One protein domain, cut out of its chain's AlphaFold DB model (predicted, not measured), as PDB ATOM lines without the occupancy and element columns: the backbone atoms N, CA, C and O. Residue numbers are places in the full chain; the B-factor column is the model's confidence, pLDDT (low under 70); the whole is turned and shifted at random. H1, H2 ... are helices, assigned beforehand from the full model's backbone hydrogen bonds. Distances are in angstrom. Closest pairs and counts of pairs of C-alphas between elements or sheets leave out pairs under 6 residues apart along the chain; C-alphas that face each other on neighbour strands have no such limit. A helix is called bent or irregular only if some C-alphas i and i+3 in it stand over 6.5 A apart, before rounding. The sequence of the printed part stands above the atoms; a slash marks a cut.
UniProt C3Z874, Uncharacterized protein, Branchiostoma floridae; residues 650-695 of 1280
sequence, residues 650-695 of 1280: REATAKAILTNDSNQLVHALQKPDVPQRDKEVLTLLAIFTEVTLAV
ATOM      1  N   ARG A 650      -0.253  14.044  24.403       87.50
ATOM      2  CA  ARG A 650       0.739  14.416  23.386       87.50
ATOM      3  C   ARG A 650       1.202  13.214  22.572       87.50
ATOM      4  O   ARG A 650       1.100  13.243  21.354       87.50
ATOM      5  N   GLU A 651       1.630  12.131  23.219       86.19
ATOM      6  CA  GLU A 651       2.057  10.903  22.534       86.19
ATOM      7  C   GLU A 651       0.937  10.270  21.706       86.19
ATOM      8  O   GLU A 651       1.179   9.770  20.607       86.19
ATOM      9  N   ALA A 652      -0.294  10.282  22.224       83.94
ATOM     10  CA  ALA A 652      -1.448   9.779  21.495       83.94
ATOM     11  C   ALA A 652      -1.799  10.677  20.296       83.94
ATOM     12  O   ALA A 652      -2.155  10.153  19.243       83.94
ATOM     13  N   THR A 653      -1.641  11.999  20.426       85.75
ATOM     14  CA  THR A 653      -1.774  12.970  19.326       85.75
ATOM     15  C   THR A 653      -0.691  12.753  18.267       85.75
ATOM     16  O   THR A 653      -1.024  12.608  17.095       85.75
ATOM     17  N   ALA A 654       0.579  12.628  18.664       80.50
ATOM     18  CA  ALA A 654       1.700  12.365  17.760       80.50
ATOM     19  C   ALA A 654       1.508  11.054  16.982       80.50
ATOM     20  O   ALA A 654       1.629  11.019  15.758       80.50
ATOM     21  N   LYS A 655       1.125   9.971  17.675       81.38
ATOM     22  CA  LYS A 655       0.800   8.686  17.037       81.38
ATOM     23  C   LYS A 655      -0.391   8.813  16.098       81.38
ATOM     24  O   LYS A 655      -0.304   8.321  14.980       81.38
ATOM     25  N   ALA A 656      -1.453   9.505  16.506       84.38
ATOM     26  CA  ALA A 656      -2.621   9.718  15.659       84.38
ATOM     27  C   ALA A 656      -2.286  10.495  14.377       84.38
ATOM     28  O   ALA A 656      -2.817  10.155  13.323       84.38
ATOM     29  N   ILE A 657      -1.380  11.478  14.446       80.25
ATOM     30  CA  ILE A 657      -0.872  12.216  13.280       80.25
ATOM     31  C   ILE A 657      -0.054  11.289  12.370       80.25
ATOM     32  O   ILE A 657      -0.286  11.252  11.164       80.25
ATOM     33  N   LEU A 658       0.866  10.501  12.938       78.88
ATOM     34  CA  LEU A 658       1.747   9.609  12.173       78.88
ATOM     35  C   LEU A 658       1.006   8.427  11.525       78.88
ATOM     36  O   LEU A 658       1.336   8.036  10.408       78.88
ATOM     37  N   THR A 659       0.024   7.836  12.214       82.44
ATOM     38  CA  THR A 659      -0.712   6.647  11.745       82.44
ATOM     39  C   THR A 659      -2.065   6.975  11.113       82.44
ATOM     40  O   THR A 659      -2.738   6.063  10.635       82.44
ATOM     41  N   ASN A 660      -2.476   8.249  11.122       76.81
ATOM     42  CA  ASN A 660      -3.808   8.721  10.724       76.81
ATOM     43  C   ASN A 660      -4.961   7.976  11.442       76.81
ATOM     44  O   ASN A 660      -6.037   7.776  10.879       76.81
ATOM     45  N   ASP A 661      -4.722   7.533  12.685       82.06
ATOM     46  CA  ASP A 661      -5.677   6.792  13.522       82.06
ATOM     47  C   ASP A 661      -5.881   7.501  14.867       82.06
ATOM     48  O   ASP A 661      -5.008   7.512  15.734       82.06
ATOM     49  N   SER A 662      -7.070   8.069  15.064       81.06
ATOM     50  CA  SER A 662      -7.409   8.837  16.265       81.06
ATOM     51  C   SER A 662      -7.874   7.985  17.451       81.06
ATOM     52  O   SER A 662      -8.068   8.525  18.541       81.06
ATOM     53  N   ASN A 663      -8.016   6.662  17.302       80.94
ATOM     54  CA  ASN A 663      -8.561   5.803  18.358       80.94
ATOM     55  C   ASN A 663      -7.735   5.850  19.655       80.94
ATOM     56  O   ASN A 663      -8.296   5.852  20.753       80.94
ATOM     57  N   GLN A 664      -6.406   5.939  19.547       78.19
ATOM     58  CA  GLN A 664      -5.518   6.046  20.712       78.19
ATOM     59  C   GLN A 664      -5.657   7.396  21.428       78.19
ATOM     60  O   GLN A 664      -5.636   7.437  22.660       78.19
ATOM     61  N   LEU A 665      -5.863   8.484  20.679       82.69
ATOM     62  CA  LEU A 665      -6.123   9.815  21.232       82.69
ATOM     63  C   LEU A 665      -7.485   9.862  21.933       82.69
ATOM     64  O   LEU A 665      -7.577  10.312  23.074       82.69
ATOM     65  N   VAL A 666      -8.525   9.308  21.306       82.00
ATOM     66  CA  VAL A 666      -9.860   9.186  21.911       82.00
ATOM     67  C   VAL A 666      -9.791   8.375  23.210       82.00
ATOM     68  O   VAL A 666     -10.359   8.786  24.222       82.00
ATOM     69  N   HIS A 667      -9.034   7.275  23.229       82.56
ATOM     70  CA  HIS A 667      -8.835   6.476  24.437       82.56
ATOM     71  C   HIS A 667      -8.065   7.235  25.535       82.56
ATOM     72  O   HIS A 667      -8.418   7.140  26.712       82.56
ATOM     73  N   ALA A 668      -7.047   8.023  25.172       82.19
ATOM     74  CA  ALA A 668      -6.302   8.853  26.119       82.19
ATOM     75  C   ALA A 668      -7.181   9.946  26.759       82.19
ATOM     76  O   ALA A 668      -7.055  10.190  27.960       82.19
ATOM     77  N   LEU A 669      -8.105  10.540  25.993       82.44
ATOM     78  CA  LEU A 669      -9.035  11.582  26.452       82.44
ATOM     79  C   LEU A 669     -10.205  11.039  27.292       82.44
ATOM     80  O   LEU A 669     -10.755  11.759  28.128       82.44
ATOM     81  N   GLN A 670     -10.578   9.769  27.117       82.62
ATOM     82  CA  GLN A 670     -11.669   9.123  27.862       82.62
ATOM     83  C   GLN A 670     -11.290   8.694  29.292       82.62
ATOM     84  O   GLN A 670     -12.175   8.341  30.072       82.62
ATOM     85  N   LYS A 671     -10.007   8.743  29.678       80.75
ATOM     86  CA  LYS A 671      -9.579   8.398  31.046       80.75
ATOM     87  C   LYS A 671     -10.132   9.396  32.082       80.75
ATOM     88  O   LYS A 671     -10.118  10.594  31.826       80.75
ATOM     89  N   PRO A 672     -10.634   8.958  33.252       75.81
ATOM     90  CA  PRO A 672     -11.255   9.845  34.247       75.81
ATOM     91  C   PRO A 672     -10.245  10.561  35.171       75.81
ATOM     92  O   PRO A 672     -10.611  10.994  36.257       75.81
ATOM     93  N   ASP A 673      -8.976  10.659  34.779       77.19
ATOM     94  CA  ASP A 673      -7.864  11.120  35.619       77.19
ATOM     95  C   ASP A 673      -7.727  12.648  35.717       77.19
ATOM     96  O   ASP A 673      -7.100  13.142  36.650       77.19
ATOM     97  N   VAL A 674      -8.321  13.395  34.782       79.06
ATOM     98  CA  VAL A 674      -8.210  14.860  34.688       79.06
ATOM     99  C   VAL A 674      -9.585  15.492  34.391       79.06
ATOM    100  O   VAL A 674     -10.370  14.900  33.640       79.06
ATOM    101  N   PRO A 675      -9.916  16.679  34.941       79.62
ATOM    102  CA  PRO A 675     -11.135  17.414  34.595       79.62
ATOM    103  C   PRO A 675     -11.243  17.738  33.097       79.62
ATOM    104  O   PRO A 675     -10.244  17.961  32.418       79.62
ATOM    105  N   GLN A 676     -12.470  17.824  32.575       77.50
ATOM    106  CA  GLN A 676     -12.717  18.049  31.143       77.50
ATOM    107  C   GLN A 676     -12.068  19.339  30.610       77.50
ATOM    108  O   GLN A 676     -11.457  19.325  29.546       77.50
ATOM    109  N   ARG A 677     -12.151  20.432  31.376       75.62
ATOM    110  CA  ARG A 677     -11.555  21.728  31.021       75.62
ATOM    111  C   ARG A 677     -10.030  21.655  30.901       75.62
ATOM    112  O   ARG A 677      -9.451  22.240  29.996       75.62
ATOM    113  N   ASP A 678      -9.388  20.906  31.791       76.38
ATOM    114  CA  ASP A 678      -7.936  20.741  31.772       76.38
ATOM    115  C   ASP A 678      -7.523  19.850  30.595       76.38
ATOM    116  O   ASP A 678      -6.569  20.169  29.896       76.38
ATOM    117  N   LYS A 679      -8.296  18.801  30.274       81.19
ATOM    118  CA  LYS A 679      -8.070  17.993  29.062       81.19
ATOM    119  C   LYS A 679      -8.121  18.819  27.780       81.19
ATOM    120  O   LYS A 679      -7.329  18.556  26.881       81.19
ATOM    121  N   GLU A 680      -9.015  19.801  27.683       82.31
ATOM    122  CA  GLU A 680      -9.075  20.718  26.536       82.31
ATOM    123  C   GLU A 680      -7.778  21.527  26.409       82.31
ATOM    124  O   GLU A 680      -7.176  21.542  25.337       82.31
ATOM    125  N   VAL A 681      -7.292  22.109  27.511       82.69
ATOM    126  CA  VAL A 681      -6.015  22.844  27.543       82.69
ATOM    127  C   VAL A 681      -4.843  21.930  27.174       82.69
ATOM    128  O   VAL A 681      -4.055  22.275  26.298       82.69
ATOM    129  N   LEU A 682      -4.754  20.740  27.776       85.25
ATOM    130  CA  LEU A 682      -3.695  19.767  27.482       85.25
ATOM    131  C   LEU A 682      -3.718  19.303  26.020       85.25
ATOM    132  O   LEU A 682      -2.665  19.105  25.420       85.25
ATOM    133  N   THR A 683      -4.910  19.164  25.433       84.81
ATOM    134  CA  THR A 683      -5.072  18.805  24.018       84.81
ATOM    135  C   THR A 683      -4.624  19.943  23.106       84.81
ATOM    136  O   THR A 683      -3.925  19.691  22.130       84.81
ATOM    137  N   LEU A 684      -4.962  21.196  23.430       86.06
ATOM    138  CA  LEU A 684      -4.492  22.366  22.680       86.06
ATOM    139  C   LEU A 684      -2.966  22.499  22.735       86.06
ATOM    140  O   LEU A 684      -2.346  22.739  21.702       86.06
ATOM    141  N   LEU A 685      -2.356  22.279  23.904       84.19
ATOM    142  CA  LEU A 685      -0.899  22.255  24.054       84.19
ATOM    143  C   LEU A 685      -0.268  21.114  23.246       84.19
ATOM    144  O   LEU A 685       0.737  21.326  22.570       84.19
ATOM    145  N   ALA A 686      -0.864  19.917  23.261       84.06
ATOM    146  CA  ALA A 686      -0.396  18.779  22.472       84.06
ATOM    147  C   ALA A 686      -0.475  19.049  20.958       84.06
ATOM    148  O   ALA A 686       0.471  18.750  20.236       84.06
ATOM    149  N   ILE A 687      -1.562  19.665  20.481       82.81
ATOM    150  CA  ILE A 687      -1.710  20.072  19.075       82.81
ATOM    151  C   ILE A 687      -0.685  21.149  18.719       82.81
ATOM    152  O   ILE A 687      -0.021  21.040  17.695       82.81
ATOM    153  N   PHE A 688      -0.511  22.165  19.565       79.19
ATOM    154  CA  PHE A 688       0.505  23.194  19.348       79.19
ATOM    155  C   PHE A 688       1.912  22.583  19.240       79.19
ATOM    156  O   PHE A 688       2.679  22.938  18.348       79.19
ATOM    157  N   THR A 689       2.221  21.607  20.094       76.31
ATOM    158  CA  THR A 689       3.538  20.957  20.139       76.31
ATOM    159  C   THR A 689       3.796  20.065  18.924       76.31
ATOM    160  O   THR A 689       4.868  20.133  18.340       76.31
ATOM    161  N   GLU A 690       2.826  19.244  18.514       77.06
ATOM    162  CA  GLU A 690       3.032  18.252  17.444       77.06
ATOM    163  C   GLU A 690       2.682  18.777  16.040       77.06
ATOM    164  O   GLU A 690       3.186  18.260  15.047       77.06
ATOM    165  N   VAL A 691       1.818  19.793  15.935       71.62
ATOM    166  CA  VAL A 691       1.344  20.344  14.652       71.62
ATOM    167  C   VAL A 691       1.937  21.722  14.390       71.62
ATOM    168  O   VAL A 691       2.482  21.954  13.317       71.62
ATOM    169  N   THR A 692       1.847  22.646  15.351       67.94
ATOM    170  CA  THR A 692       2.286  24.032  15.131       67.94
ATOM    171  C   THR A 692       3.810  24.137  15.128       67.94
ATOM    172  O   THR A 692       4.365  24.653  14.164       67.94
ATOM    173  N   LEU A 693       4.515  23.578  16.119       62.53
ATOM    174  CA  LEU A 693       5.989  23.595  16.131       62.53
ATOM    175  C   LEU A 693       6.612  22.808  14.964       62.53
ATOM    176  O   LEU A 693       7.710  23.136  14.533       62.53
ATOM    177  N   ALA A 694       5.895  21.832  14.396       55.81
ATOM    178  CA  ALA A 694       6.321  21.115  13.192       55.81
ATOM    179  C   ALA A 694       6.185  21.943  11.892       55.81
ATOM    180  O   ALA A 694       6.743  21.561  10.864       55.81
ATOM    181  N   VAL A 695       5.437  23.056  11.914       48.34
ATOM    182  CA  VAL A 695       5.103  23.892  10.739       48.34
ATOM    183  C   VAL A 695       5.687  25.313  10.834       48.34
ATOM    184  O   VAL A 695       5.751  26.023   9.829       48.34
TER     185      VAL A 695
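What this domain is: This is residues 650 to 695 of the 1280 residues of an uncharacterized protein of Branchiostoma floridae (UniProt C3Z874). A long helix, H3, makes one long side of a flat domain, and a short helical hairpin of H1 and H2 sits along its other side, with H1 packing on H3 near where H1 begins. H1 and H2 are side by side, and both cross the direction of H3 steeply; the link from H2 to H3 folds back round one end of the domain. The printed part has 46 residues with three named helices, in the order H1, H2, H3 along the chain, and no named strand; the class is all helix. The whole is compact, with a radius of gyration of the C-alphas of 10.5 A, and its C-alphas span 30 by 19 by 10 A.

How they stand to each other: Begin at H3, residues 676 to 692, the longest helix. Look from its residues 683 to 690, which alone touch H1, residues 650 to 659; the closest C-alphas of the two helices, those of Arg 650 and Ala 686, are 4.6 A apart. H1 and H3 stand at a steep tilt of 51 degrees and run the same way. Moving outward, find H2, residues 663 to 669, which touches H1; their closest C-alphas, those of Ala 652 and Leu 665, are 4.7 A apart. H1 and H2 form a helical hairpin at a shallow tilt of 14 degrees, running opposite ways. H2 and H3 are close but not clearly touching: their closest C-alphas, those of Leu 669 and Lys 679, are 7.0 A apart. These two stand at a steep tilt of 49 degrees, opposite ways. In the backbones of H1, H2 and H3, every O i to N i+4 pair is within hydrogen-bond range.

Where its parts are: Find C-alpha 676 at (-12.717, 18.049, 31.143); from there H3 runs for 22.7 A to C-alpha 692 at (2.286, 24.032, 15.131). H3 is neither bent nor irregular, but only just: C-alphas 689 and 692 are 6.0 A apart. Go back to C-alpha 650 at (0.739, 14.416, 23.386), where H1 begins; it measures 14.1 A from first to last C-alpha and ends at Thr 659. H2 begins at Asn 663 and ends at Leu 669, 10.0 A from first to last C-alpha.

The domain as a whole: The two C-alphas farthest apart are those of Pro 672 and Val 695, at 31.9 A, while the first and last printed C-alphas, those of Arg 650 and Val 695, are 16.4 A apart. The printed part has no cut. The link from H1 to H2 is tight, with 3 residues, and the link from H2 to H3 is short, with 6; no link is long. The mean pLDDT of the printed part is 79.1, and residues 692 to 695, of which 692 belongs to H3, are under 70.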